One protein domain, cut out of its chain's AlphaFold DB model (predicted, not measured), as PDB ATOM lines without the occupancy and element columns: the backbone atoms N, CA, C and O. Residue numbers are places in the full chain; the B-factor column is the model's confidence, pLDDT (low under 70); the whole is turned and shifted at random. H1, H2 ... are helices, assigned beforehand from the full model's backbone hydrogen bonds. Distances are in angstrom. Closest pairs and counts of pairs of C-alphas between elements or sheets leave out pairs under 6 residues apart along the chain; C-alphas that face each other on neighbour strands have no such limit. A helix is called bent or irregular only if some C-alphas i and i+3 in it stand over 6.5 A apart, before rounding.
ATOM      1  N   LYS A  13     116.800 -32.667-116.941       45.88
ATOM      2  CA  LYS A  13     116.449 -33.586-115.843       45.88
ATOM      3  C   LYS A  13     117.644 -33.906-114.952       45.88
ATOM      4  O   LYS A  13     117.495 -33.861-113.741       45.88
ATOM      5  N   GLU A  14     118.823 -34.125-115.532       46.03
ATOM      6  CA  GLU A  14     120.061 -34.329-114.770       46.03
ATOM      7  C   GLU A  14     120.522 -33.057-114.065       46.03
ATOM      8  O   GLU A  14     120.828 -33.138-112.887       46.03
ATOM      9  N   CYS A  15     120.457 -31.866-114.677       45.69
ATOM     10  CA  CYS A  15     120.727 -30.631-113.927       45.69
ATOM     11  C   CYS A  15     119.690 -30.373-112.829       45.69
ATOM     12  O   CYS A  15     120.077 -29.930-111.760       45.69
ATOM     13  N   SER A  16     118.400 -30.672-113.030       46.34
ATOM     14  CA  SER A  16     117.399 -30.517-111.958       46.34
ATOM     15  C   SER A  16     117.578 -31.547-110.835       46.34
ATOM     16  O   SER A  16     117.279 -31.241-109.685       46.34
ATOM     17  N   PHE A  17     118.073 -32.747-111.153       50.28
ATOM     18  CA  PHE A  17     118.412 -33.792-110.187       50.28
ATOM     19  C   PHE A  17     119.710 -33.461-109.438       50.28
ATOM     20  O   PHE A  17     119.735 -33.550-108.223       50.28
ATOM     21  N   ILE A  18     120.746 -32.982-110.130       56.38
ATOM     22  CA  ILE A  18     122.026 -32.545-109.551       56.38
ATOM     23  C   ILE A  18     121.841 -31.281-108.702       56.38
ATOM     24  O   ILE A  18     122.374 -31.215-107.602       56.38
ATOM     25  N   LEU A  19     121.047 -30.302-109.151       55.59
ATOM     26  CA  LEU A  19     120.696 -29.122-108.349       55.59
ATOM     27  C   LEU A  19     119.851 -29.506-107.126       55.59
ATOM     28  O   LEU A  19     120.047 -28.941-106.056       55.59
ATOM     29  N   GLY A  20     118.944 -30.482-107.262       57.62
ATOM     30  CA  GLY A  20     118.176 -31.032-106.143       57.62
ATOM     31  C   GLY A  20     119.042 -31.795-105.133       57.62
ATOM     32  O   GLY A  20     118.847 -31.628-103.936       57.62
ATOM     33  N   TYR A  21     120.018 -32.579-105.601       58.34
ATOM     34  CA  TYR A  21     120.990 -33.284-104.758       58.34
ATOM     35  C   TYR A  21     121.959 -32.323-104.068       58.34
ATOM     36  O   TYR A  21     122.159 -32.451-102.869       58.34
ATOM     37  N   SER A  22     122.478 -31.319-104.778       59.41
ATOM     38  CA  SER A  22     123.345 -30.285-104.198       59.41
ATOM     39  C   SER A  22     122.603 -29.474-103.134       59.41
ATOM     40  O   SER A  22     123.109 -29.315-102.035       59.41
ATOM     41  N   ALA A  23     121.364 -29.039-103.400       62.00
ATOM     42  CA  ALA A  23     120.557 -28.321-102.409       62.00
ATOM     43  C   ALA A  23     120.188 -29.193-101.192       62.00
ATOM     44  O   ALA A  23     120.064 -28.690-100.075       62.00
ATOM     45  N   MET A  24     120.004 -30.499-101.398       65.69
ATOM     46  CA  MET A  24     119.761 -31.467-100.331       65.69
ATOM     47  C   MET A  24     121.029 -31.692 -99.490       65.69
ATOM     48  O   MET A  24     120.950 -31.635 -98.267       65.69
ATOM     49  N   GLU A  25     122.194 -31.871-100.115       64.88
ATOM     50  CA  GLU A  25     123.499 -31.994 -99.447       64.88
ATOM     51  C   GLU A  25     123.881 -30.720 -98.676       64.88
ATOM     52  O   GLU A  25     124.266 -30.822 -97.511       64.88
ATOM     53  N   ASP A  26     123.668 -29.535 -99.254       68.94
ATOM     54  CA  ASP A  26     123.879 -28.240 -98.589       68.94
ATOM     55  C   ASP A  26     122.958 -28.080 -97.361       68.94
ATOM     56  O   ASP A  26     123.377 -27.596 -96.306       68.94
ATOM     57  N   SER A  27     121.707 -28.548 -97.458       74.19
ATOM     58  CA  SER A  27     120.757 -28.554 -96.338       74.19
ATOM     59  C   SER A  27     121.185 -29.500 -95.212       74.19
ATOM     60  O   SER A  27     121.045 -29.149 -94.039       74.19
ATOM     61  N   TYR A  28     121.690 -30.695 -95.535       73.81
ATOM     62  CA  TYR A  28     122.176 -31.645 -94.529       73.81
ATOM     63  C   TYR A  28     123.476 -31.173 -93.873       73.81
ATOM     64  O   TYR A  28     123.607 -31.284 -92.654       73.81
ATOM     65  N   ALA A  29     124.409 -30.608 -94.646       77.75
ATOM     66  CA  ALA A  29     125.644 -30.025 -94.125       77.75
ATOM     67  C   ALA A  29     125.348 -28.875 -93.149       77.75
ATOM     68  O   ALA A  29     125.851 -28.873 -92.026       77.75
ATOM     69  N   SER A  30     124.430 -27.974 -93.512       79.88
ATOM     70  CA  SER A  30     123.986 -26.884 -92.636       79.88
ATOM     71  C   SER A  30     123.319 -27.387 -91.344       79.88
ATOM     72  O   SER A  30     123.524 -26.831 -90.261       79.88
ATOM     73  N   GLU A  31     122.548 -28.477 -91.410       83.88
ATOM     74  CA  GLU A  31     121.930 -29.067 -90.220       83.88
ATOM     75  C   GLU A  31     122.961 -29.720 -89.281       83.88
ATOM     76  O   GLU A  31     122.819 -29.636 -88.055       83.88
ATOM     77  N   ILE A  32     124.000 -30.346 -89.840       85.00
ATOM     78  CA  ILE A  32     125.120 -30.920 -89.084       85.00
ATOM     79  C   ILE A  32     125.903 -29.806 -88.383       85.00
ATOM     80  O   ILE A  32     126.068 -29.870 -87.166       85.00
ATOM     81  N   GLU A  33     126.281 -28.746 -89.101       86.81
ATOM     82  CA  GLU A  33     126.977 -27.586 -88.525       86.81
ATOM     83  C   GLU A  33     126.179 -26.954 -87.377       86.81
ATOM     84  O   GLU A  33     126.722 -26.643 -86.314       86.81
ATOM     85  N   ARG A  34     124.853 -26.832 -87.536       87.69
ATOM     86  CA  ARG A  34     123.973 -26.332 -86.473       87.69
ATOM     87  C   ARG A  34     123.980 -27.243 -85.244       87.69
ATOM     88  O   ARG A  34     124.012 -26.744 -84.118       87.69
ATOM     89  N   LYS A  35     123.926 -28.566 -85.432       88.38
ATOM     90  CA  LYS A  35     123.967 -29.543 -84.328       88.38
ATOM     91  C   LYS A  35     125.306 -29.496 -83.596       88.38
ATOM     92  O   LYS A  35     125.311 -29.481 -82.367       88.38
ATOM     93  N   GLU A  36     126.411 -29.400 -84.327       90.06
ATOM     94  CA  GLU A  36     127.747 -29.255 -83.748       90.06
ATOM     95  C   GLU A  36     127.885 -27.957 -82.948       90.06
ATOM     96  O   GLU A  36     128.411 -27.968 -81.834       90.06
ATOM     97  N   LEU A  37     127.361 -26.841 -83.465       89.38
ATOM     98  CA  LEU A  37     127.363 -25.560 -82.760       89.38
ATOM     99  C   LEU A  37     126.560 -25.629 -81.453       89.38
ATOM    100  O   LEU A  37     127.043 -25.198 -80.405       89.38
ATOM    101  N   LEU A  38     125.354 -26.200 -81.493       91.44
ATOM    102  CA  LEU A  38     124.517 -26.377 -80.301       91.44
ATOM    103  C   LEU A  38     125.178 -27.297 -79.274       91.44
ATOM    104  O   LEU A  38     125.097 -27.032 -78.076       91.44
ATOM    105  N   GLN A  39     125.865 -28.344 -79.726       92.94
ATOM    106  CA  GLN A  39     126.590 -29.251 -78.847       92.94
ATOM    107  C   GLN A  39     127.789 -28.560 -78.184       92.94
ATOM    108  O   GLN A  39     127.965 -28.680 -76.972       92.94
ATOM    109  N   LYS A  40     128.577 -27.778 -78.935       92.62
ATOM    110  CA  LYS A  40     129.663 -26.956 -78.371       92.62
ATOM    111  C   LYS A  40     129.132 -25.972 -77.327       92.62
ATOM    112  O   LYS A  40     129.681 -25.889 -76.231       92.62
ATOM    113  N   LYS A  41     128.026 -25.285 -77.638       92.69
ATOM    114  CA  LYS A  41     127.354 -24.358 -76.715       92.69
ATOM    115  C   LYS A  41     126.851 -25.069 -75.454       92.69
ATOM    116  O   LYS A  41     127.041 -24.557 -74.355       92.69
ATOM    117  N   HIS A  42     126.266 -26.260 -75.593       94.81
ATOM    118  CA  HIS A  42     125.808 -27.075 -74.462       94.81
ATOM    119  C   HIS A  42     126.959 -27.453 -73.532       94.81
ATOM    120  O   HIS A  42     126.859 -27.222 -72.330       94.81
ATOM    121  N   TYR A  43     128.067 -27.964 -74.078       95.62
ATOM    122  CA  TYR A  43     129.236 -28.324 -73.275       95.62
ATOM    123  C   TYR A  43     129.845 -27.122 -72.560       95.62
ATOM    124  O   TYR A  43     130.220 -27.241 -71.394       95.62
ATOM    125  N   PHE A  44     129.909 -25.973 -73.232       95.31
ATOM    126  CA  PHE A  44     130.366 -24.734 -72.616       95.31
ATOM    127  C   PHE A  44     129.483 -24.354 -71.419       95.31
ATOM    128  O   PHE A  44     129.979 -24.234 -70.300       95.31
ATOM    129  N   PHE A  45     128.166 -24.264 -71.619       95.62
ATOM    130  CA  PHE A  45     127.217 -23.955 -70.549       95.62
ATOM    131  C   PHE A  45     127.277 -24.954 -69.398       95.62
ATOM    132  O   PHE A  45     127.304 -24.552 -68.238       95.62
ATOM    133  N   LEU A  46     127.343 -26.249 -69.695       96.62
ATOM    134  CA  LEU A  46     127.454 -27.285 -68.678       96.62
ATOM    135  C   LEU A  46     128.737 -27.140 -67.849       96.62
ATOM    136  O   LEU A  46     128.685 -27.273 -66.628       96.62
ATOM    137  N   ASN A  47     129.872 -26.851 -68.488       95.94
ATOM    138  CA  ASN A  47     131.141 -26.650 -67.793       95.94
ATOM    139  C   ASN A  47     131.094 -25.431 -66.857       95.94
ATOM    140  O   ASN A  47     131.513 -25.522 -65.702       95.94
ATOM    141  N   GLU A  48     130.537 -24.313 -67.319       96.44
ATOM    142  CA  GLU A  48     130.354 -23.111 -66.496       96.44
ATOM    143  C   GLU A  48     129.391 -23.365 -65.325       96.44
ATOM    144  O   GLU A  48     129.693 -23.046 -64.174       96.44
ATOM    145  N   LEU A  49     128.266 -24.044 -65.574       96.75
ATOM    146  CA  LEU A  49     127.318 -24.443 -64.532       96.75
ATOM    147  C   LEU A  49     127.955 -25.361 -63.476       96.75
ATOM    148  O   LEU A  49     127.695 -25.207 -62.282       96.75
ATOM    149  N   GLN A  50     128.804 -26.305 -63.887       96.44
ATOM    150  CA  GLN A  50     129.528 -27.183 -62.967       96.44
ATOM    151  C   GLN A  50     130.546 -26.427 -62.112       96.44
ATOM    152  O   GLN A  50     130.698 -26.751 -60.933       96.44
ATOM    153  N   GLN A  51     131.243 -25.440 -62.682       95.69
ATOM    154  CA  GLN A  51     132.155 -24.582 -61.927       95.69
ATOM    155  C   GLN A  51     131.388 -23.792 -60.864       95.69
ATOM    156  O   GLN A  51     131.714 -23.898 -59.683       95.69
ATOM    157  N   MET A  52     130.297 -23.124 -61.246       96.12
ATOM    158  CA  MET A  52     129.460 -22.376 -60.303       96.12
ATOM    159  C   MET A  52     128.840 -23.275 -59.219       96.12
ATOM    160  O   MET A  52     128.784 -22.899 -58.050       96.12
ATOM    161  N   ALA A  53     128.441 -24.506 -59.556       95.81
ATOM    162  CA  ALA A  53     127.923 -25.469 -58.580       95.81
ATOM    163  C   ALA A  53     128.962 -25.888 -57.521       95.81
ATOM    164  O   ALA A  53     128.584 -26.212 -56.393       95.81
ATOM    165  N   ARG A  54     130.264 -25.874 -57.849       94.81
ATOM    166  CA  ARG A  54     131.353 -26.175 -56.895       94.81
ATOM    167  C   ARG A  54     131.606 -25.047 -55.898       94.81
ATOM    168  O   ARG A  54     132.144 -25.317 -54.830       94.81
ATOM    169  N   GLU A  55     131.214 -23.821 -56.227       94.56
ATOM    170  CA  GLU A  55     131.334 -22.654 -55.343       94.56
ATOM    171  C   GLU A  55     130.219 -22.597 -54.286       94.56
ATOM    172  O   GLU A  55     130.304 -21.833 -53.322       94.56
ATOM    173  N   LEU A  56     129.163 -23.403 -54.441       94.19
ATOM    174  CA  LEU A  56     128.046 -23.423 -53.505       94.19
ATOM    175  C   LEU A  56     128.435 -24.030 -52.146       94.19
ATOM    176  O   LEU A  56     129.239 -24.962 -52.071       94.19
ATOM    177  N   PRO A  57     127.772 -23.611 -51.051       94.75
ATOM    178  CA  PRO A  57     127.881 -24.307 -49.775       94.75
ATOM    179  C   PRO A  57     127.522 -25.795 -49.919       94.75
ATOM    180  O   PRO A  57     126.529 -26.129 -50.570       94.75
ATOM    181  N   SER A  58     128.252 -26.685 -49.237       92.00
ATOM    182  CA  SER A  58     128.159 -28.148 -49.430       92.00
ATOM    183  C   SER A  58     126.738 -28.715 -49.320       92.00
ATOM    184  O   SER A  58     126.375 -29.641 -50.042       92.00
ATOM    185  N   LYS A  59     125.895 -28.122 -48.462       92.25
ATOM    186  CA  LYS A  59     124.477 -28.495 -48.303       92.25
ATOM    187  C   LYS A  59     123.614 -28.274 -49.555       92.25
ATOM    188  O   LYS A  59     122.585 -28.923 -49.690       92.25
ATOM    189  N   TYR A  60     123.998 -27.354 -50.439       93.19
ATOM    190  CA  TYR A  60     123.301 -27.087 -51.701       93.19
ATOM    191  C   TYR A  60     123.965 -27.801 -52.872       93.19
ATOM    192  O   TYR A  60     123.260 -28.249 -53.766       93.19
ATOM    193  N   GLN A  61     125.284 -28.001 -52.829       92.94
ATOM    194  CA  GLN A  61     126.023 -28.721 -53.869       92.94
ATOM    195  C   GLN A  61     125.461 -30.132 -54.119       92.94
ATOM    196  O   GLN A  61     125.261 -30.528 -55.261       92.94
ATOM    197  N   GLN A  62     125.116 -30.869 -53.056       92.00
ATOM    198  CA  GLN A  62     124.509 -32.208 -53.163       92.00
ATOM    199  C   GLN A  62     123.116 -32.203 -53.812       92.00
ATOM    200  O   GLN A  62     122.636 -33.238 -54.265       92.00
ATOM    201  N   ARG A  63     122.457 -31.041 -53.847       93.25
ATOM    202  CA  ARG A  63     121.120 -30.853 -54.421       93.25
ATOM    203  C   ARG A  63     121.156 -30.407 -55.878       93.25
ATOM    204  O   ARG A  63     120.100 -30.206 -56.468       93.25
ATOM    205  N   VAL A  64     122.352 -30.265 -56.445       94.94
ATOM    206  CA  VAL A  64     122.582 -29.870 -57.835       94.94
ATOM    207  C   VAL A  64     123.292 -31.023 -58.558       94.94
ATOM    208  O   VAL A  64     124.504 -30.973 -58.772       94.94
ATOM    209  N   PRO A  65     122.572 -32.115 -58.883       95.50
ATOM    210  CA  PRO A  65     123.154 -33.244 -59.598       95.50
ATOM    211  C   PRO A  65     123.489 -32.877 -61.049       95.50
ATOM    212  O   PRO A  65     122.951 -31.923 -61.613       95.50
ATOM    213  N   TYR A  66     124.339 -33.693 -61.678       96.00
ATOM    214  CA  TYR A  66     124.727 -33.528 -63.080       96.00
ATOM    215  C   TYR A  66     123.520 -33.424 -64.022       96.00
ATOM    216  O   TYR A  66     123.494 -32.546 -64.879       96.00
ATOM    217  N   ASP A  67     122.504 -34.269 -63.831       96.75
ATOM    218  CA  ASP A  67     121.317 -34.297 -64.694       96.75
ATOM    219  C   ASP A  67     120.548 -32.973 -64.667       96.75
ATOM    220  O   ASP A  67     120.081 -32.506 -65.707       96.75
ATOM    221  N   LEU A  68     120.486 -32.318 -63.500       96.75
ATOM    222  CA  LEU A  68     119.878 -30.996 -63.366       96.75
ATOM    223  C   LEU A  68     120.669 -29.948 -64.157       96.75
ATOM    224  O   LEU A  68     120.076 -29.172 -64.900       96.75
ATOM    225  N   LEU A  69     122.000 -29.944 -64.032       97.31
ATOM    226  CA  LEU A  69     122.863 -29.004 -64.756       97.31
ATOM    227  C   LEU A  69     122.830 -29.235 -66.270       97.31
ATOM    228  O   LEU A  69     122.791 -28.278 -67.035       97.31
ATOM    229  N   SER A  70     122.814 -30.495 -66.704       97.19
ATOM    230  CA  SER A  70     122.718 -30.875 -68.115       97.19
ATOM    231  C   SER A  70     121.379 -30.451 -68.722       97.19
ATOM    232  O   SER A  70     121.353 -29.869 -69.811       97.19
ATOM    233  N   GLY A  71     120.279 -30.679 -67.995       97.25
ATOM    234  CA  GLY A  71     118.951 -30.210 -68.382       97.25
ATOM    235  C   GLY A  71     118.883 -28.686 -68.449       97.25
ATOM    236  O   GLY A  71     118.357 -28.138 -69.415       97.25
ATOM    237  N   LEU A  72     119.452 -27.993 -67.458       96.94
ATOM    238  CA  LEU A  72     119.485 -26.533 -67.434       96.94
ATOM    239  C   LEU A  72     120.308 -25.971 -68.603       96.94
ATOM    240  O   LEU A  72     119.829 -25.091 -69.308       96.94
ATOM    241  N   ALA A  73     121.497 -26.519 -68.873       96.81
ATOM    242  CA  ALA A  73     122.317 -26.136 -70.024       96.81
ATOM    243  C   ALA A  73     121.557 -26.291 -71.348       96.81
ATOM    244  O   ALA A  73     121.664 -25.432 -72.221       96.81
ATOM    245  N   HIS A  74     120.772 -27.364 -71.489       95.88
ATOM    246  CA  HIS A  74     119.940 -27.593 -72.667       95.88
ATOM    247  C   HIS A  74     118.824 -26.547 -72.803       95.88
ATOM    248  O   HIS A  74     118.658 -25.976 -73.879       95.88
ATOM    249  N   ALA A  75     118.113 -26.245 -71.712       96.06
ATOM    250  CA  ALA A  75     117.043 -25.245 -71.691       96.06
ATOM    251  C   ALA A  75     117.532 -23.818 -72.014       96.06
ATOM    252  O   ALA A  75     116.744 -22.980 -72.437       96.06
ATOM    253  N   LEU A  76     118.825 -23.533 -71.834       95.62
ATOM    254  CA  LEU A  76     119.428 -22.222 -72.104       95.62
ATOM    255  C   LEU A  76     119.930 -22.051 -73.551       95.62
ATOM    256  O   LEU A  76     120.364 -20.960 -73.926       95.62
ATOM    257  N   LEU A  77     119.911 -23.103 -74.380       93.38
ATOM    258  CA  LEU A  77     120.523 -23.077 -75.716       93.38
ATOM    259  C   LEU A  77     119.869 -22.080 -76.674       93.38
ATOM    260  O   LEU A  77     120.585 -21.421 -77.435       93.38
ATOM    261  N   ASP A  78     118.542 -21.979 -76.641       92.00
ATOM    262  CA  ASP A  78     117.756 -21.118 -77.531       92.00
ATOM    263  C   ASP A  78     117.752 -19.642 -77.095       92.00
ATOM    264  O   ASP A  78     117.426 -18.762 -77.886       92.00
ATOM    265  N   GLY A  79     118.171 -19.374 -75.857       93.06
ATOM    266  CA  GLY A  79     118.218 -18.052 -75.247       93.06
ATOM    267  C   GLY A  79     116.889 -17.550 -74.680       93.06
ATOM    268  O   GLY A  79     116.893 -16.560 -73.951       93.06
ATOM    269  N   THR A  80     115.774 -18.248 -74.911       95.62
ATOM    270  CA  THR A  80     114.437 -17.839 -74.450       95.62
ATOM    271  C   THR A  80     114.396 -17.689 -72.931       95.62
ATOM    272  O   THR A  80     113.839 -16.732 -72.398       95.62
ATOM    273  N   VAL A  81     115.037 -18.612 -72.210       96.94
ATOM    274  CA  VAL A  81     115.089 -18.583 -70.743       96.94
ATOM    275  C   VAL A  81     115.853 -17.358 -70.219       96.94
ATOM    276  O   VAL A  81     115.461 -16.809 -69.191       96.94
ATOM    277  N   PHE A  82     116.887 -16.877 -70.919       96.81
ATOM    278  CA  PHE A  82     117.585 -15.648 -70.518       96.81
ATOM    279  C   PHE A  82     116.672 -14.425 -70.622       96.81
ATOM    280  O   PHE A  82     116.637 -13.620 -69.691       96.81
ATOM    281  N   GLU A  83     115.895 -14.326 -71.702       96.94
ATOM    282  CA  GLU A  83     114.920 -13.248 -71.901       96.94
ATOM    283  C   GLU A  83     113.807 -13.293 -70.846       96.94
ATOM    284  O   GLU A  83     113.435 -12.263 -70.284       96.94
ATOM    285  N   ILE A  84     113.318 -14.490 -70.501       97.06
ATOM    286  CA  ILE A  84     112.326 -14.667 -69.429       97.06
ATOM    287  C   ILE A  84     112.891 -14.181 -68.092       97.06
ATOM    288  O   ILE A  84     112.251 -13.381 -67.410       97.06
ATOM    289  N   VAL A  85     114.089 -14.634 -67.710       96.88
ATOM    290  CA  VAL A  85     114.726 -14.238 -66.442       96.88
ATOM    291  C   VAL A  85     114.988 -12.732 -66.402       96.88
ATOM    292  O   VAL A  85     114.770 -12.100 -65.366       96.88
ATOM    293  N   GLN A  86     115.384 -12.130 -67.525       95.88
ATOM    294  CA  GLN A  86     115.541 -10.683 -67.633       95.88
ATOM    295  C   GLN A  86     114.210  -9.946 -67.445       95.88
ATOM    296  O   GLN A  86     114.132  -9.046 -66.610       95.88
ATOM    297  N   GLY A  87     113.154 -10.357 -68.149       97.00
ATOM    298  CA  GLY A  87     111.828  -9.759 -68.009       97.00
ATOM    299  C   GLY A  87     111.283  -9.875 -66.582       97.00
ATOM    300  O   GLY A  87     110.756  -8.907 -66.036       97.00
ATOM    301  N   LEU A  88     111.476 -11.026 -65.926       97.06
ATOM    302  CA  LEU A  88     111.103 -11.214 -64.520       97.06
ATOM    303  C   LEU A  88     111.888 -10.285 -63.582       97.06
ATOM    304  O   LEU A  88     111.305  -9.756 -62.634       97.06
ATOM    305  N   SER A  89     113.176 -10.054 -63.852       95.56
ATOM    306  CA  SER A  89     114.015  -9.127 -63.082       95.56
ATOM    307  C   SER A  89     113.565  -7.671 -63.240       95.56
ATOM    308  O   SER A  89     113.481  -6.936 -62.255       95.56
ATOM    309  N   GLU A  90     113.205  -7.255 -64.454       96.62
ATOM    310  CA  GLU A  90     112.686  -5.911 -64.726       96.62
ATOM    311  C   GLU A  90     111.330  -5.682 -64.042       96.62
ATOM    312  O   GLU A  90     111.135  -4.666 -63.368       96.62
ATOM    313  N   VAL A  91     110.414  -6.652 -64.144       96.12
ATOM    314  CA  VAL A  91     109.114  -6.617 -63.456       96.12
ATOM    315  C   VAL A  91     109.299  -6.548 -61.938       96.12
ATOM    316  O   VAL A  91     108.643  -5.737 -61.282       96.12
ATOM    317  N   GLN A  92     110.216  -7.344 -61.379       95.62
ATOM    318  CA  GLN A  92     110.555  -7.298 -59.956       95.62
ATOM    319  C   GLN A  92     111.063  -5.914 -59.544       95.62
ATOM    320  O   GLN A  92     110.570  -5.346 -58.571       95.62
ATOM    321  N   HIS A  93     111.995  -5.335 -60.303       96.31
ATOM    322  CA  HIS A  93     112.559  -4.026 -59.986       96.31
ATOM    323  C   HIS A  93     111.498  -2.914 -59.987       96.31
ATOM    324  O   HIS A  93     111.489  -2.051 -59.103       96.31
ATOM    325  N   LEU A  94     110.584  -2.927 -60.963       96.81
ATOM    326  CA  LEU A  94     109.483  -1.964 -61.031       96.81
ATOM    327  C   LEU A  94     108.541  -2.083 -59.826       96.81
ATOM    328  O   LEU A  94     108.145  -1.061 -59.258       96.81
ATOM    329  N   GLU A  95     108.216  -3.307 -59.414       95.25
ATOM    330  CA  GLU A  95     107.358  -3.557 -58.257       95.25
ATOM    331  C   GLU A  95     108.034  -3.130 -56.947       95.25
ATOM    332  O   GLU A  95     107.462  -2.363 -56.174       95.25
ATOM    333  N   GLU A  96     109.282  -3.537 -56.717       95.69
ATOM    334  CA  GLU A  96     110.044  -3.153 -55.524       95.69
ATOM    335  C   GLU A  96     110.162  -1.630 -55.400       95.69
ATOM    336  O   GLU A  96     109.974  -1.062 -54.319       95.69
ATOM    337  N   LYS A  97     110.393  -0.938 -56.523       97.12
ATOM    338  CA  LYS A  97     110.414   0.526 -56.576       97.12
ATOM    339  C   LYS A  97     109.052   1.130 -56.226       97.12
ATOM    340  O   LYS A  97     108.998   2.135 -55.512       97.12
ATOM    341  N   SER A  98     107.958   0.540 -56.703       96.50
ATOM    342  CA  SER A  98     106.591   0.957 -56.367       96.50
ATOM    343  C   SER A  98     106.317   0.826 -54.864       96.50
ATOM    344  O   SER A  98     105.935   1.807 -54.216       96.50
ATOM    345  N   LEU A  99     106.608  -0.342 -54.281       96.12
ATOM    346  CA  LEU A  99     106.443  -0.627 -52.852       96.12
ATOM    347  C   LEU A  99     107.297   0.303 -51.982       96.12
ATOM    348  O   LEU A  99     106.812   0.876 -50.999       96.12
ATOM    349  N   PHE A 100     108.551   0.533 -52.378       95.69
ATOM    350  CA  PHE A 100     109.444   1.475 -51.706       95.69
ATOM    351  C   PHE A 100     108.873   2.897 -51.705       95.69
ATOM    352  O   PHE A 100     108.758   3.522 -50.647       95.69
ATOM    353  N   ASN A 101     108.443   3.397 -52.866       97.56
ATOM    354  CA  ASN A 101     107.831   4.721 -52.980       97.56
ATOM    355  C   ASN A 101     106.565   4.831 -52.126       97.56
ATOM    356  O   ASN A 101     106.328   5.854 -51.473       97.56
ATOM    357  N   GLN A 102     105.765   3.766 -52.073       96.12
ATOM    358  CA  GLN A 102     104.581   3.711 -51.230       96.12
ATOM    359  C   GLN A 102     104.955   3.823 -49.744       96.12
ATOM    360  O   GLN A 102     104.283   4.555 -49.007       96.12
ATOM    361  N   ARG A 103     105.996   3.117 -49.280       95.50
ATOM    362  CA  ARG A 103     106.504   3.207 -47.899       95.50
ATOM    363  C   ARG A 103     107.003   4.616 -47.583       95.50
ATOM    364  O   ARG A 103     106.581   5.185 -46.576       95.50
ATOM    365  N   VAL A 104     107.813   5.205 -48.464       97.06
ATOM    366  CA  VAL A 104     108.326   6.578 -48.314       97.06
ATOM    367  C   VAL A 104     107.183   7.582 -48.174       97.06
ATOM    368  O   VAL A 104     107.195   8.388 -47.244       97.06
ATOM    369  N   LYS A 105     106.165   7.500 -49.041       97.19
ATOM    370  CA  LYS A 105     104.988   8.377 -48.974       97.19
ATOM    371  C   LYS A 105     104.309   8.306 -47.606       97.19
ATOM    372  O   LYS A 105     104.140   9.334 -46.963       97.19
ATOM    373  N   GLN A 106     104.001   7.103 -47.122       96.44
ATOM    374  CA  GLN A 106     103.346   6.948 -45.819       96.44
ATOM    375  C   GLN A 106     104.219   7.452 -44.667       96.44
ATOM    376  O   GLN A 106     103.715   8.122 -43.773       96.44
ATOM    377  N   THR A 107     105.525   7.173 -44.685       96.50
ATOM    378  CA  THR A 107     106.436   7.700 -43.659       96.50
ATOM    379  C   THR A 107     106.435   9.230 -43.645       96.50
ATOM    380  O   THR A 107     106.448   9.838 -42.573       96.50
ATOM    381  N   ASN A 108     106.397   9.868 -44.815       98.00
ATOM    382  CA  ASN A 108     106.313  11.323 -44.917       98.00
ATOM    383  C   ASN A 108     104.964  11.851 -44.413       98.00
ATOM    384  O   ASN A 108     104.950  12.809 -43.641       98.00
ATOM    385  N   ASP A 109     103.860  11.187 -44.757       97.56
ATOM    386  CA  ASP A 109     102.522  11.529 -44.264       97.56
ATOM    387  C   ASP A 109     102.459  11.430 -42.728       97.56
ATOM    388  O   ASP A 109     101.979  12.344 -42.057       97.56
ATOM    389  N   HIS A 110     103.022  10.371 -42.139       97.44
ATOM    390  CA  HIS A 110     103.114  10.197 -40.684       97.44
ATOM    391  C   HIS A 110     103.967  11.277 -40.013       97.44
ATOM    392  O   HIS A 110     103.587  11.802 -38.964       97.44
ATOM    393  N   LYS A 111     105.103  11.654 -40.616       97.19
ATOM    394  CA  LYS A 111     105.939  12.764 -40.128       97.19
ATOM    395  C   LYS A 111     105.181  14.092 -40.167       97.19
ATOM    396  O   LYS A 111     105.221  14.830 -39.183       97.19
ATOM    397  N   ALA A 112     104.465  14.372 -41.255       97.81
ATOM    398  CA  ALA A 112     103.655  15.577 -41.399       97.81
ATOM    399  C   ALA A 112     102.523  15.627 -40.360       97.81
ATOM    400  O   ALA A 112     102.355  16.640 -39.685       97.81
ATOM    401  N   GLN A 113     101.812  14.512 -40.145       96.31
ATOM    402  CA  GLN A 113     100.771  14.405 -39.115       96.31
ATOM    403  C   GLN A 113     101.318  14.658 -37.703       96.31
ATOM    404  O   GLN A 113     100.719  15.415 -36.936       96.31
ATOM    405  N   LYS A 114     102.471  14.066 -37.355       96.19
ATOM    406  CA  LYS A 114     103.124  14.297 -36.054       96.19
ATOM    407  C   LYS A 114     103.569  15.746 -35.881       96.19
ATOM    408  O   LYS A 114     103.432  16.297 -34.787       96.19
ATOM    409  N   HIS A 115     104.099  16.356 -36.939       96.75
ATOM    410  CA  HIS A 115     104.520  17.751 -36.917       96.75
ATOM    411  C   HIS A 115     103.331  18.691 -36.691       96.75
ATOM    412  O   HIS A 115     103.367  19.506 -35.772       96.75
ATOM    413  N   GLU A 116     102.253  18.520 -37.459       96.88
ATOM    414  CA  GLU A 116     101.036  19.328 -37.350       96.88
ATOM    415  C   GLU A 116     100.380  19.195 -35.967       96.88
ATOM    416  O   GLU A 116     100.001  20.190 -35.351       96.88
ATOM    417  N   MET A 117     100.309  17.972 -35.429       95.44
ATOM    418  CA  MET A 117      99.832  17.735 -34.065       95.44
ATOM    419  C   MET A 117     100.708  18.447 -33.028       95.44
ATOM    420  O   MET A 117     100.194  19.156 -32.168       95.44
ATOM    421  N   THR A 118     102.032  18.304 -33.132       94.69
ATOM    422  CA  THR A 118     102.971  18.937 -32.194       94.69
ATOM    423  C   THR A 118     102.864  20.461 -32.239       94.69
ATOM    424  O   THR A 118     102.925  21.107 -31.194       94.69
ATOM    425  N   LYS A 119     102.668  21.039 -33.428       96.50
ATOM    426  CA  LYS A 119     102.447  22.474 -33.606       96.50
ATOM    427  C   LYS A 119     101.174  22.936 -32.885       96.50
ATOM    428  O   LYS A 119     101.259  23.833 -32.052       96.50
ATOM    429  N   LYS A 120     100.037  22.267 -33.114       95.25
ATOM    430  CA  LYS A 120      98.760  22.570 -32.435       95.25
ATOM    431  C   LYS A 120      98.860  22.437 -30.917       95.25
ATOM    432  O   LYS A 120      98.383  23.296 -30.183       95.25
ATOM    433  N   HIS A 121      99.512  21.381 -30.433       94.06
ATOM    434  CA  HIS A 121      99.729  21.166 -29.000       94.06
ATOM    435  C   HIS A 121     100.597  22.261 -28.375       94.06
ATOM    436  O   HIS A 121     100.289  22.724 -27.280       94.06
ATOM    437  N   LYS A 122     101.638  22.722 -29.078       93.56
ATOM    438  CA  LYS A 122     102.473  23.842 -28.626       93.56
ATOM    439  C   LYS A 122     101.663  25.137 -28.501       93.56
ATOM    440  O   LYS A 122     101.776  25.813 -27.484       93.56
ATOM    441  N   GLU A 123     100.837  25.455 -29.495       93.94
ATOM    442  CA  GLU A 123      99.966  26.641 -29.487       93.94
ATOM    443  C   GLU A 123      98.932  26.584 -28.343       93.94
ATOM    444  O   GLU A 123      98.735  27.572 -27.633       93.94
ATOM    445  N   LEU A 124      98.326  25.415 -28.097       90.81
ATOM    446  CA  LEU A 124      97.376  25.202 -26.995       90.81
ATOM    447  C   LEU A 124      98.014  25.379 -25.610       90.81
ATOM    448  O   LEU A 124      97.409  25.996 -24.730       90.81
ATOM    449  N   LEU A 125      99.228  24.856 -25.412       89.88
ATOM    450  CA  LEU A 125      99.959  24.997 -24.150       89.88
ATOM    451  C   LEU A 125     100.359  26.455 -23.897       89.88
ATOM    452  O   LEU A 125     100.152  26.952 -22.793       89.88
ATOM    453  N   GLN A 126     100.837  27.161 -24.927       90.12
ATOM    454  CA  GLN A 126     101.155  28.593 -24.844       90.12
ATOM    455  C   GLN A 126      99.920  29.436 -24.488       90.12
ATOM    456  O   GLN A 126      99.988  30.307 -23.625       90.12
ATOM    457  N   ALA A 127      98.754  29.138 -25.068       88.62
ATOM    458  CA  ALA A 127      97.510  29.843 -24.741       88.62
ATOM    459  C   ALA A 127      97.044  29.635 -23.282       88.62
ATOM    460  O   ALA A 127      96.272  30.441 -22.750       88.62
ATOM    461  N   CYS A 128      97.496  28.562 -22.625       86.81
ATOM    462  CA  CYS A 128      97.137  28.218 -21.249       86.81
ATOM    463  C   CYS A 128      98.205  28.595 -20.210       86.81
ATOM    464  O   CYS A 128      97.980  28.368 -19.023       86.81
ATOM    465  N   GLU A 129      99.324  29.196 -20.623       82.88
ATOM    466  CA  GLU A 129     100.476  29.505 -19.762       82.88
ATOM    467  C   GLU A 129     100.100  30.396 -18.563       82.88
ATOM    468  O   GLU A 129     100.515  30.152 -17.433       82.88
ATOM    469  N   ASN A 130      99.187  31.349 -18.774       84.69
ATOM    470  CA  ASN A 130      98.701  32.260 -17.733       84.69
ATOM    471  C   ASN A 130      97.595  31.662 -16.829       84.69
ATOM    472  O   ASN A 130      97.020  32.375 -16.007       84.69
ATOM    473  N   LYS A 131      97.242  30.374 -16.985       85.44
ATOM    474  CA  LYS A 131      96.161  29.692 -16.242       85.44
ATOM    475  C   LYS A 131      96.697  28.440 -15.521       85.44
ATOM    476  O   LYS A 131      96.418  27.320 -15.959       85.44
ATOM    477  N   PRO A 132      97.411  28.592 -14.388       78.12
ATOM    478  CA  PRO A 132      98.178  27.513 -13.750       78.12
ATOM    479  C   PRO A 132      97.337  26.304 -13.318       78.12
ATOM    480  O   PRO A 132      97.818  25.177 -13.369       78.12
ATOM    481  N   HIS A 133      96.066  26.498 -12.958       84.75
ATOM    482  CA  HIS A 133      95.168  25.390 -12.606       84.75
ATOM    483  C   HIS A 133      94.704  24.565 -13.816       84.75
ATOM    484  O   HIS A 133      94.367  23.394 -13.663       84.75
ATOM    485  N   ASN A 134      94.686  25.155 -15.014       84.56
ATOM    486  CA  ASN A 134      94.226  24.484 -16.231       84.56
ATOM    487  C   ASN A 134      95.372  23.773 -16.968       84.56
ATOM    488  O   ASN A 134      95.142  22.830 -17.722       84.56
ATOM    489  N   LEU A 135      96.612  24.209 -16.731       87.44
ATOM    490  CA  LEU A 135      97.804  23.704 -17.406       87.44
ATOM    491  C   LEU A 135      98.008  22.179 -17.246       87.44
ATOM    492  O   LEU A 135      98.216  21.523 -18.267       87.44
ATOM    493  N   PRO A 136      97.869  21.564 -16.049       89.00
ATOM    494  CA  PRO A 136      98.030  20.112 -15.899       89.00
ATOM    495  C   PRO A 136      96.967  19.306 -16.655       89.00
ATOM    496  O   PRO A 136      97.263  18.245 -17.200       89.00
ATOM    497  N   LEU A 137      95.732  19.817 -16.717       91.12
ATOM    498  CA  LEU A 137      94.632  19.169 -17.433       91.12
ATOM    499  C   LEU A 137      94.891  19.169 -18.946       91.12
ATOM    500  O   LEU A 137      94.726  18.141 -19.602       91.12
ATOM    501  N   VAL A 138      95.333  20.312 -19.480       90.75
ATOM    502  CA  VAL A 138      95.667  20.474 -20.902       90.75
ATOM    503  C   VAL A 138      96.890  19.635 -21.270       90.75
ATOM    504  O   VAL A 138      96.862  18.950 -22.288       90.75
ATOM    505  N   GLN A 139      97.922  19.603 -20.421       91.44
ATOM    506  CA  GLN A 139      99.094  18.749 -20.626       91.44
ATOM    507  C   GLN A 139      98.703  17.264 -20.679       91.44
ATOM    508  O   GLN A 139      99.042  16.567 -21.632       91.44
ATOM    509  N   ALA A 140      97.890  16.796 -19.726       93.25
ATOM    510  CA  ALA A 140      97.393  15.421 -19.721       93.25
ATOM    511  C   ALA A 140      96.502  15.094 -20.937       93.25
ATOM    512  O   ALA A 140      96.411  13.937 -21.353       93.25
ATOM    513  N   GLN A 141      95.800  16.076 -21.511       93.06
ATOM    514  CA  GLN A 141      95.074  15.894 -22.770       93.06
ATOM    515  C   GLN A 141      96.033  15.774 -23.964       93.06
ATOM    516  O   GLN A 141      95.907  14.826 -24.736       93.06
ATOM    517  N   VAL A 142      97.006  16.681 -24.084       94.31
ATOM    518  CA  VAL A 142      98.042  16.677 -25.131       94.31
ATOM    519  C   VAL A 142      98.801  15.349 -25.157       94.31
ATOM    520  O   VAL A 142      98.962  14.747 -26.221       94.31
ATOM    521  N   ASP A 143      99.211  14.856 -23.989       94.00
ATOM    522  CA  ASP A 143      99.954  13.602 -23.872       94.00
ATOM    523  C   ASP A 143      99.097  12.396 -24.283       94.00
ATOM    524  O   ASP A 143      99.565  11.518 -25.010       94.00
ATOM    525  N   ARG A 144      97.808  12.386 -23.912       95.62
ATOM    526  CA  ARG A 144      96.859  11.351 -24.353       95.62
ATOM    527  C   ARG A 144      96.646  11.368 -25.866       95.62
ATOM    528  O   ARG A 144      96.690  10.313 -26.492       95.62
ATOM    529  N   GLU A 145      96.435  12.538 -26.462       95.44
ATOM    530  CA  GLU A 145      96.259  12.673 -27.914       95.44
ATOM    531  C   GLU A 145      97.512  12.236 -28.685       95.44
ATOM    532  O   GLU A 145      97.407  11.532 -29.695       95.44
ATOM    533  N   ARG A 146      98.699  12.600 -28.184       94.69
ATOM    534  CA  ARG A 146      99.990  12.170 -28.736       94.69
ATOM    535  C   ARG A 146     100.139  10.653 -28.694       94.69
ATOM    536  O   ARG A 146     100.559  10.061 -29.687       94.69
ATOM    537  N   GLU A 147      99.789  10.027 -27.575       96.75
ATOM    538  CA  GLU A 147      99.874   8.576 -27.417       96.75
ATOM    539  C   GLU A 147      98.909   7.845 -28.360       96.75
ATOM    540  O   GLU A 147      99.304   6.903 -29.046       96.75
ATOM    541  N   ILE A 148      97.666   8.322 -28.474       97.00
ATOM    542  CA  ILE A 148      96.676   7.771 -29.412       97.00
ATOM    543  C   ILE A 148      97.186   7.858 -30.858       97.00
ATOM    544  O   ILE A 148      97.102   6.884 -31.607       97.00
ATOM    545  N   MET A 149      97.750   9.003 -31.255       95.69
ATOM    546  CA  MET A 149      98.329   9.183 -32.588       95.69
ATOM    547  C   MET A 149      99.523   8.259 -32.832       95.69
ATOM    548  O   MET A 149      99.618   7.658 -33.902       95.69
ATOM    549  N   ASN A 150     100.431   8.131 -31.861       95.69
ATOM    550  CA  ASN A 150     101.585   7.243 -31.980       95.69
ATOM    551  C   ASN A 150     101.154   5.786 -32.171       95.69
ATOM    552  O   ASN A 150     101.648   5.146 -33.098       95.69
ATOM    553  N   LYS A 151     100.191   5.306 -31.373       97.56
ATOM    554  CA  LYS A 151      99.628   3.956 -31.521       97.56
ATOM    555  C   LYS A 151      98.997   3.748 -32.893       97.56
ATOM    556  O   LYS A 151      99.301   2.763 -33.559       97.56
ATOM    557  N   ARG A 152      98.187   4.703 -33.363       97.19
ATOM    558  CA  ARG A 152      97.567   4.627 -34.695       97.19
ATOM    559  C   ARG A 152      98.612   4.524 -35.807       97.19
ATOM    560  O   ARG A 152      98.500   3.664 -36.674       97.19
ATOM    561  N   ILE A 153      99.633   5.381 -35.776       97.00
ATOM    562  CA  ILE A 153     100.722   5.381 -36.764       97.00
ATOM    563  C   ILE A 153     101.486   4.051 -36.742       97.00
ATOM    564  O   ILE A 153     101.801   3.503 -37.798       97.00
ATOM    565  N   GLU A 154     101.766   3.515 -35.554       96.75
ATOM    566  CA  GLU A 154     102.442   2.228 -35.401       96.75
ATOM    567  C   GLU A 154     101.608   1.075 -35.980       96.75
ATOM    568  O   GLU A 154     102.129   0.247 -36.730       96.75
ATOM    569  N   GLU A 155     100.306   1.035 -35.697       97.50
ATOM    570  CA  GLU A 155      99.389   0.035 -36.251       97.50
ATOM    571  C   GLU A 155      99.274   0.130 -37.776       97.50
ATOM    572  O   GLU A 155      99.292  -0.891 -38.465       97.50
ATOM    573  N   GLU A 156      99.176   1.342 -38.323       96.75
ATOM    574  CA  GLU A 156      99.156   1.577 -39.769       96.75
ATOM    575  C   GLU A 156     100.458   1.130 -40.445       96.75
ATOM    576  O   GLU A 156     100.414   0.568 -41.543       96.75
ATOM    577  N   SER A 157     101.612   1.356 -39.805       94.94
ATOM    578  CA  SER A 157     102.905   0.877 -40.306       94.94
ATOM    579  C   SER A 157     102.943  -0.648 -40.319       94.94
ATOM    580  O   SER A 157     103.184  -1.239 -41.368       94.94
ATOM    581  N   LYS A 158     102.600  -1.294 -39.195       96.50
ATOM    582  CA  LYS A 158     102.576  -2.762 -39.077       96.50
ATOM    583  C   LYS A 158     101.666  -3.405 -40.118       96.50
ATOM    584  O   LYS A 158     102.065  -4.357 -40.784       96.50
ATOM    585  N   LYS A 159     100.452  -2.872 -40.297       96.56
ATOM    586  CA  LYS A 159      99.497  -3.377 -41.298       96.56
ATOM    587  C   LYS A 159     100.064  -3.297 -42.711       96.56
ATOM    588  O   LYS A 159      99.870  -4.221 -43.498       96.56
ATOM    589  N   LYS A 160     100.760  -2.209 -43.040       94.94
ATOM    590  CA  LYS A 160     101.353  -2.064 -44.368       94.94
ATOM    591  C   LYS A 160     102.582  -2.939 -44.566       94.94
ATOM    592  O   LYS A 160     102.749  -3.475 -45.654       94.94
ATOM    593  N   ASP A 161     103.407  -3.113 -43.539       95.88
ATOM    594  CA  ASP A 161     104.561  -4.010 -43.601       95.88
ATOM    595  C   ASP A 161     104.123  -5.455 -43.852       95.88
ATOM    596  O   ASP A 161     104.652  -6.099 -44.754       95.88
ATOM    597  N   ILE A 162     103.085  -5.923 -43.149       97.12
ATOM    598  CA  ILE A 162     102.469  -7.234 -43.401       97.12
ATOM    599  C   ILE A 162     101.980  -7.327 -44.849       97.12
ATOM    600  O   ILE A 162     102.308  -8.282 -45.548       97.12
ATOM    601  N   LYS A 163     101.241  -6.319 -45.323       96.38
ATOM    602  CA  LYS A 163     100.741  -6.292 -46.703       96.38
ATOM    603  C   LYS A 163     101.878  -6.341 -47.734       96.38
ATOM    604  O   LYS A 163     101.764  -7.060 -48.716       96.38
ATOM    605  N   THR A 164     102.968  -5.620 -47.483       96.00
ATOM    606  CA  THR A 164     104.138  -5.569 -48.373       96.00
ATOM    607  C   THR A 164     104.800  -6.943 -48.463       96.00
ATOM    608  O   THR A 164     105.131  -7.388 -49.552       96.00
ATOM    609  N   ILE A 165     104.956  -7.643 -47.333       95.88
ATOM    610  CA  ILE A 165     105.508  -9.007 -47.308       95.88
ATOM    611  C   ILE A 165     104.617  -9.962 -48.108       95.88
ATOM    612  O   ILE A 165     105.124 -10.688 -48.952       95.88
ATOM    613  N   MET A 166     103.295  -9.905 -47.918       96.12
ATOM    614  CA  MET A 166     102.360 -10.746 -48.677       96.12
ATOM    615  C   MET A 166     102.420 -10.481 -50.187       96.12
ATOM    616  O   MET A 166     102.336 -11.414 -50.980       96.12
ATOM    617  N   GLU A 167     102.562  -9.217 -50.594       95.56
ATOM    618  CA  GLU A 167     102.724  -8.850 -52.004       95.56
ATOM    619  C   GLU A 167     104.042  -9.396 -52.572       95.56
ATOM    620  O   GLU A 167     104.039  -9.941 -53.672       95.56
ATOM    621  N   LEU A 168     105.143  -9.333 -51.816       94.75
ATOM    622  CA  LEU A 168     106.428  -9.914 -52.222       94.75
ATOM    623  C   LEU A 168     106.367 -11.446 -52.330       94.75
ATOM    624  O   LEU A 168     106.831 -11.995 -53.328       94.75
ATOM    625  N   ASP A 169     105.754 -12.129 -51.363       94.94
ATOM    626  CA  ASP A 169     105.587 -13.589 -51.388       94.94
ATOM    627  C   ASP A 169     104.767 -14.033 -52.611       94.94
ATOM    628  O   ASP A 169     105.126 -14.992 -53.299       94.94
ATOM    629  N   GLN A 170     103.705 -13.291 -52.941       95.38
ATOM    630  CA  GLN A 170     102.916 -13.540 -54.147       95.38
ATOM    631  C   GLN A 170     103.764 -13.395 -55.418       95.38
ATOM    632  O   GLN A 170     103.658 -14.227 -56.318       95.38
ATOM    633  N   LYS A 171     104.645 -12.388 -55.493       95.12
ATOM    634  CA  LYS A 171     105.533 -12.211 -56.655       95.12
ATOM    635  C   LYS A 171     106.539 -13.344 -56.801       95.12
ATOM    636  O   LYS A 171     106.769 -13.783 -57.925       95.12
ATOM    637  N   VAL A 172     107.101 -13.843 -55.700       96.06
ATOM    638  CA  VAL A 172     107.985 -15.022 -55.733       96.06
ATOM    639  C   VAL A 172     107.236 -16.227 -56.304       96.06
ATOM    640  O   VAL A 172     107.755 -16.912 -57.185       96.06
ATOM    641  N   MET A 173     105.994 -16.449 -55.870       97.00
ATOM    642  CA  MET A 173     105.161 -17.526 -56.406       97.00
ATOM    643  C   MET A 173     104.872 -17.342 -57.906       97.00
ATOM    644  O   MET A 173     105.012 -18.293 -58.673       97.00
ATOM    645  N   ASP A 174     104.532 -16.133 -58.356       97.38
ATOM    646  CA  ASP A 174     104.273 -15.842 -59.775       97.38
ATOM    647  C   ASP A 174     105.522 -16.075 -60.651       97.38
ATOM    648  O   ASP A 174     105.432 -16.630 -61.755       97.38
ATOM    649  N   GLN A 175     106.704 -15.693 -60.154       97.25
ATOM    650  CA  GLN A 175     107.990 -15.956 -60.806       97.25
ATOM    651  C   GLN A 175     108.267 -17.463 -60.902       97.25
ATOM    652  O   GLN A 175     108.610 -17.949 -61.982       97.25
ATOM    653  N   GLN A 176     108.062 -18.215 -59.814       98.00
ATOM    654  CA  GLN A 176     108.203 -19.675 -59.806       98.00
ATOM    655  C   GLN A 176     107.271 -20.335 -60.827       98.00
ATOM    656  O   GLN A 176     107.731 -21.144 -61.629       98.00
ATOM    657  N   VAL A 177     105.989 -19.944 -60.859       98.25
ATOM    658  CA  VAL A 177     105.006 -20.450 -61.834       98.25
ATOM    659  C   VAL A 177     105.449 -20.164 -63.267       98.25
ATOM    660  O   VAL A 177     105.280 -21.006 -64.147       98.25
ATOM    661  N   THR A 178     105.994 -18.975 -63.523       98.00
ATOM    662  CA  THR A 178     106.444 -18.585 -64.865       98.00
ATOM    663  C   THR A 178     107.622 -19.443 -65.325       98.00
ATOM    664  O   THR A 178     107.603 -19.951 -66.445       98.00
ATOM    665  N   LEU A 179     108.613 -19.659 -64.455       97.94
ATOM    666  CA  LEU A 179     109.791 -20.481 -64.755       97.94
ATOM    667  C   LEU A 179     109.446 -21.971 -64.885       97.94
ATOM    668  O   LEU A 179     109.949 -22.639 -65.785       97.94
ATOM    669  N   GLU A 180     108.539 -22.475 -64.046       97.44
ATOM    670  CA  GLU A 180     108.027 -23.846 -64.132       97.44
ATOM    671  C   GLU A 180     107.288 -24.079 -65.459       97.44
ATOM    672  O   GLU A 180     107.561 -25.049 -66.165       97.44
ATOM    673  N   LYS A 181     106.411 -23.150 -65.864       96.94
ATOM    674  CA  LYS A 181     105.696 -23.217 -67.152       96.94
ATOM    675  C   LYS A 181     106.615 -23.076 -68.362       96.94
ATOM    676  O   LYS A 181     106.314 -23.643 -69.409       96.94
ATOM    677  N   ALA A 182     107.713 -22.339 -68.224       95.94
ATOM    678  CA  ALA A 182     108.756 -22.252 -69.239       95.94
ATOM    679  C   ALA A 182     109.620 -23.527 -69.318       95.94
ATOM    680  O   ALA A 182     110.478 -23.627 -70.190       95.94
ATOM    681  N   GLY A 183     109.398 -24.505 -68.431       94.75
ATOM    682  CA  GLY A 183     110.118 -25.774 -68.421       94.75
ATOM    683  C   GLY A 183     111.553 -25.654 -67.915       94.75
ATOM    684  O   GLY A 183     112.378 -26.506 -68.242       94.75
ATOM    685  N   VAL A 184     111.874 -24.610 -67.139       96.81
ATOM    686  CA  VAL A 184     113.234 -24.390 -66.633       96.81
ATOM    687  C   VAL A 184     113.543 -25.414 -65.530       96.81
ATOM    688  O   VAL A 184     112.869 -25.426 -64.495       96.81
ATOM    689  N   PRO A 185     114.568 -26.270 -65.692       96.81
ATOM    690  CA  PRO A 185     114.873 -27.303 -64.710       96.81
ATOM    691  C   PRO A 185     115.225 -26.734 -63.333       96.81
ATOM    692  O   PRO A 185     115.986 -25.776 -63.212       96.81
ATOM    693  N   GLY A 186     114.691 -27.360 -62.281       95.50
ATOM    694  CA  GLY A 186     114.915 -26.955 -60.888       95.50
ATOM    695  C   GLY A 186     113.933 -25.907 -60.357       95.50
ATOM    696  O   GLY A 186     113.953 -25.625 -59.157       95.50
ATOM    697  N   PHE A 187     113.041 -25.381 -61.202       97.56
ATOM    698  CA  PHE A 187     112.005 -24.427 -60.808       97.56
ATOM    699  C   PHE A 187     110.638 -25.095 -60.700       97.56
ATOM    700  O   PHE A 187     110.206 -25.818 -61.591       97.56
ATOM    701  N   TYR A 188     109.986 -24.853 -59.569       97.25
ATOM    702  CA  TYR A 188     108.644 -25.316 -59.233       97.25
ATOM    703  C   TYR A 188     108.112 -24.471 -58.072       97.25
ATOM    704  O   TYR A 188     108.900 -23.909 -57.301       97.25
ATOM    705  N   VAL A 189     106.792 -24.378 -57.916       97.56
ATOM    706  CA  VAL A 189     106.197 -23.621 -56.802       97.56
ATOM    707  C   VAL A 189     106.539 -24.256 -55.450       97.56
ATOM    708  O   VAL A 189     106.259 -25.431 -55.206       97.56
ATOM    709  N   THR A 190     107.133 -23.479 -54.543       97.31
ATOM    710  CA  THR A 190     107.523 -23.964 -53.212       97.31
ATOM    711  C   THR A 190     107.668 -22.843 -52.191       97.31
ATOM    712  O   THR A 190     108.254 -21.802 -52.472       97.31
ATOM    713  N   ASN A 191     107.207 -23.115 -50.966       95.62
ATOM    714  CA  ASN A 191     107.362 -22.244 -49.794       95.62
ATOM    715  C   ASN A 191     108.469 -22.726 -48.842       95.62
ATOM    716  O   ASN A 191     108.651 -22.170 -47.759       95.62
ATOM    717  N   ASN A 192     109.195 -23.792 -49.196       96.62
ATOM    718  CA  ASN A 192     110.281 -24.298 -48.364       96.62
ATOM    719  C   ASN A 192     111.515 -23.381 -48.511       96.62
ATOM    720  O   ASN A 192     112.072 -23.295 -49.609       96.62
ATOM    721  N   PRO A 193     112.018 -22.761 -47.424       95.69
ATOM    722  CA  PRO A 193     113.140 -21.822 -47.497       95.69
ATOM    723  C   PRO A 193     114.426 -22.411 -48.091       95.69
ATOM    724  O   PRO A 193     115.235 -21.685 -48.671       95.69
ATOM    725  N   ALA A 194     114.650 -23.720 -47.936       94.81
ATOM    726  CA  ALA A 194     115.816 -24.388 -48.502       94.81
ATOM    727  C   ALA A 194     115.706 -24.547 -50.027       94.81
ATOM    728  O   ALA A 194     116.719 -24.403 -50.708       94.81
ATOM    729  N   GLU A 195     114.501 -24.807 -50.543       96.19
ATOM    730  CA  GLU A 195     114.233 -24.901 -51.985       96.19
ATOM    731  C   GLU A 195     114.266 -23.530 -52.644       96.19
ATOM    732  O   GLU A 195     114.920 -23.365 -53.665       96.19
ATOM    733  N   ILE A 196     113.639 -22.524 -52.022       96.94
ATOM    734  CA  ILE A 196     113.674 -21.141 -52.516       96.94
ATOM    735  C   ILE A 196     115.128 -20.684 -52.644       96.94
ATOM    736  O   ILE A 196     115.532 -20.142 -53.668       96.94
ATOM    737  N   ARG A 197     115.960 -20.964 -51.634       97.25
ATOM    738  CA  ARG A 197     117.384 -20.624 -51.700       97.25
ATOM    739  C   ARG A 197     118.121 -21.371 -52.812       97.25
ATOM    740  O   ARG A 197     119.006 -20.791 -53.428       97.25
ATOM    741  N   LEU A 198     117.775 -22.632 -53.065       96.81
ATOM    742  CA  LEU A 198     118.341 -23.388 -54.181       96.81
ATOM    743  C   LEU A 198     117.949 -22.763 -55.528       96.81
ATOM    744  O   LEU A 198     118.817 -22.553 -56.368       96.81
ATOM    745  N   GLN A 199     116.676 -22.403 -55.705       97.94
ATOM    746  CA  GLN A 199     116.177 -21.728 -56.907       97.94
ATOM    747  C   GLN A 199     116.839 -20.359 -57.120       97.94
ATOM    748  O   GLN A 199     117.154 -20.016 -58.255       97.94
ATOM    749  N   ILE A 200     117.134 -19.615 -56.047       97.12
ATOM    750  CA  ILE A 200     117.916 -18.370 -56.123       97.12
ATOM    751  C   ILE A 200     119.324 -18.639 -56.669       97.12
ATOM    752  O   ILE A 200     119.753 -17.939 -57.580       97.12
ATOM    753  N   TYR A 201     120.024 -19.677 -56.195       97.69
ATOM    754  CA  TYR A 201     121.334 -20.023 -56.761       97.69
ATOM    755  C   TYR A 201     121.249 -20.407 -58.242       97.69
ATOM    756  O   TYR A 201     122.098 -20.000 -59.028       97.69
ATOM    757  N   LEU A 202     120.211 -21.145 -58.650       97.50
ATOM    758  CA  LEU A 202     120.003 -21.472 -60.062       97.50
ATOM    759  C   LEU A 202     119.718 -20.218 -60.906       97.50
ATOM    760  O   LEU A 202     120.233 -20.109 -62.015       97.50
ATOM    761  N   LEU A 203     118.961 -19.244 -60.385       97.06
ATOM    762  CA  LEU A 203     118.774 -17.946 -61.048       97.06
ATOM    763  C   LEU A 203     120.093 -17.191 -61.192       97.06
ATOM    764  O   LEU A 203     120.382 -16.675 -62.269       97.06
ATOM    765  N   GLU A 204     120.916 -17.157 -60.141       96.38
ATOM    766  CA  GLU A 204     122.245 -16.544 -60.200       96.38
ATOM    767  C   GLU A 204     123.116 -17.199 -61.276       96.38
ATOM    768  O   GLU A 204     123.821 -16.494 -61.998       96.38
ATOM    769  N   PHE A 205     123.035 -18.522 -61.432       96.94
ATOM    770  CA  PHE A 205     123.751 -19.231 -62.489       96.94
ATOM    771  C   PHE A 205     123.296 -18.772 -63.869       96.94
ATOM    772  O   PHE A 205     124.137 -18.416 -64.687       96.94
ATOM    773  N   ILE A 206     121.983 -18.723 -64.115       96.62
ATOM    774  CA  ILE A 206     121.417 -18.275 -65.396       96.62
ATOM    775  C   ILE A 206     121.852 -16.835 -65.702       96.62
ATOM    776  O   ILE A 206     122.311 -16.542 -66.806       96.62
ATOM    777  N   VAL A 207     121.770 -15.933 -64.720       95.31
ATOM    778  CA  VAL A 207     122.165 -14.527 -64.890       95.31
ATOM    779  C   VAL A 207     123.660 -14.395 -65.196       95.31
ATOM    780  O   VAL A 207     124.033 -13.601 -66.060       95.31
ATOM    781  N   ARG A 208     124.523 -15.166 -64.524       94.56
ATOM    782  CA  ARG A 208     125.970 -15.173 -64.796       94.56
ATOM    783  C   ARG A 208     126.281 -15.735 -66.181       94.56
ATOM    784  O   ARG A 208     127.037 -15.103 -66.912       94.56
ATOM    785  N   LEU A 209     125.648 -16.848 -66.561       94.25
ATOM    786  CA  LEU A 209     125.852 -17.509 -67.856       94.25
ATOM    787  C   LEU A 209     125.488 -16.607 -69.043       94.25
ATOM    788  O   LEU A 209     126.110 -16.673 -70.099       94.25
ATOM    789  N   ARG A 210     124.476 -15.749 -68.876       90.12
ATOM    790  CA  ARG A 210     124.101 -14.763 -69.896       90.12
ATOM    791  C   ARG A 210     125.233 -13.774 -70.182       90.12
ATOM    792  O   ARG A 210     125.376 -13.313 -71.308       90.12
ATOM    793  N   ASN A 211     126.005 -13.422 -69.155       84.31
ATOM    794  CA  ASN A 211     127.063 -12.419 -69.243       84.31
ATOM    795  C   ASN A 211     128.429 -13.028 -69.619       84.31
ATOM    796  O   ASN A 211     129.382 -12.280 -69.822       84.31
ATOM    797  N   THR A 212     128.546 -14.358 -69.694       82.31
ATOM    798  CA  THR A 212     129.743 -15.035 -70.208       82.31
ATOM    799  C   THR A 212     129.704 -15.111 -71.729       82.31
ATOM    800  O   THR A 212     128.769 -15.661 -72.310       82.31
TER     801      THR A 212
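AT A GLANCE: This is residues 13 to 212 of the 216 residues of the protein "protein DGCR6 isoform X2" of Octopus vulgaris (UniProt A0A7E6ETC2). A long helical hairpin, H4 and H5 side by side and running opposite ways, makes one long arm, and at its base lies a small head of helices, H3, H6, the last part of H1 and the four-residue H2. From this head the first part of H1, residues 13 to 37, sticks out away from the tip of the hairpin as a second, single-helix arm, and the two arms make the length. The printed part has 200 residues with six named helices, H1 to H6 in order along the chain, and no named strand; the class is all helix. The whole is extended, with a radius of gyration of the C-alphas of 31.3 A, and the C-alphas span 119 by 45 by 25 A.

IN THESE COORDINATES: H1 is residues 13 to 54, 61.3 A from first to last C-alpha, and begins with C-alpha 13 at (116.449, -33.586, -115.843). H2 is residues 58 to 61, and H3 is residues 66 to 75, 14.2 A long. H4, residues 80 to 127, is the longest helix by residues, with 48, and measures 70.9 A; its C-alpha 127 is at (97.510, 29.843, -24.741). H5, residues 135 to 181, measures 68.8 A. H6, residues 193 to 211, measures 27.5 A and ends with C-alpha 211 at (127.063, -12.419, -69.243). No helix is bent or irregular.

HOW THE PARTS SIT: H1 stands free over residues 13 to 37. With residues 42 to 50 alone it touches H3, where the closest C-alphas, those of Phe 45 and Ala 73, are 5.4 A apart; the two run opposite ways at a steep tilt of 48 degrees. H1 touches H6 with residues 45 to 52 alone, the closest C-alphas being those of Leu 49 and Phe 205 at 6.6 A, at a steep tilt of 51 degrees, opposite ways. H2 is close to H6 but not clearly touching, with the C-alphas of Tyr 60 and Leu 198 closest at 6.7 A. H3 and H4 are close but not clearly touching, about perpendicular at 90 degrees, with the C-alphas of Ala 75 and Val 81 closest at 7.0 A. H4 and H5 form a helical hairpin: they touch at a shallow tilt of 4 degrees, opposite ways, and their closest C-alphas, those of His 121 and Val 142, are 6.2 A apart. H4 touches H6 with residues 82 to 85 alone, the closest C-alphas being those of Phe 82 and Arg 210 at 6.6 A; the tilt is steep, 64 degrees, opposite ways. H3 and H6 are near each other, while H5 and H6 are apart, as are, for instance, H1 and H5. The helix packing is mostly crossed, with 1 of the 4 touching pairs at a shallow tilt. Every pair of O i and N i+4 is within hydrogen-bond range in H1, H3, H4 and H5, and 14 of 15 are in H6; H2 is too short for such a pair.

THE WHOLE: The two C-alphas farthest apart, those of Glu 14 and His 133, are 120.9 A apart. Without the stretch of H1 that stands free, the remaining 175 residues span 91 by 29 by 25 A. The printed part has no cut. The links from H1 to H2, H2 to H3 and H3 to H4 are tight, the link from H4 to H5 is short with 7 residues, and the link from H5 to H6 is long with 11 residues. The mean pLDDT of the printed part is 91.6, and the model's confidence is low, under 70, at residues 13 to 26.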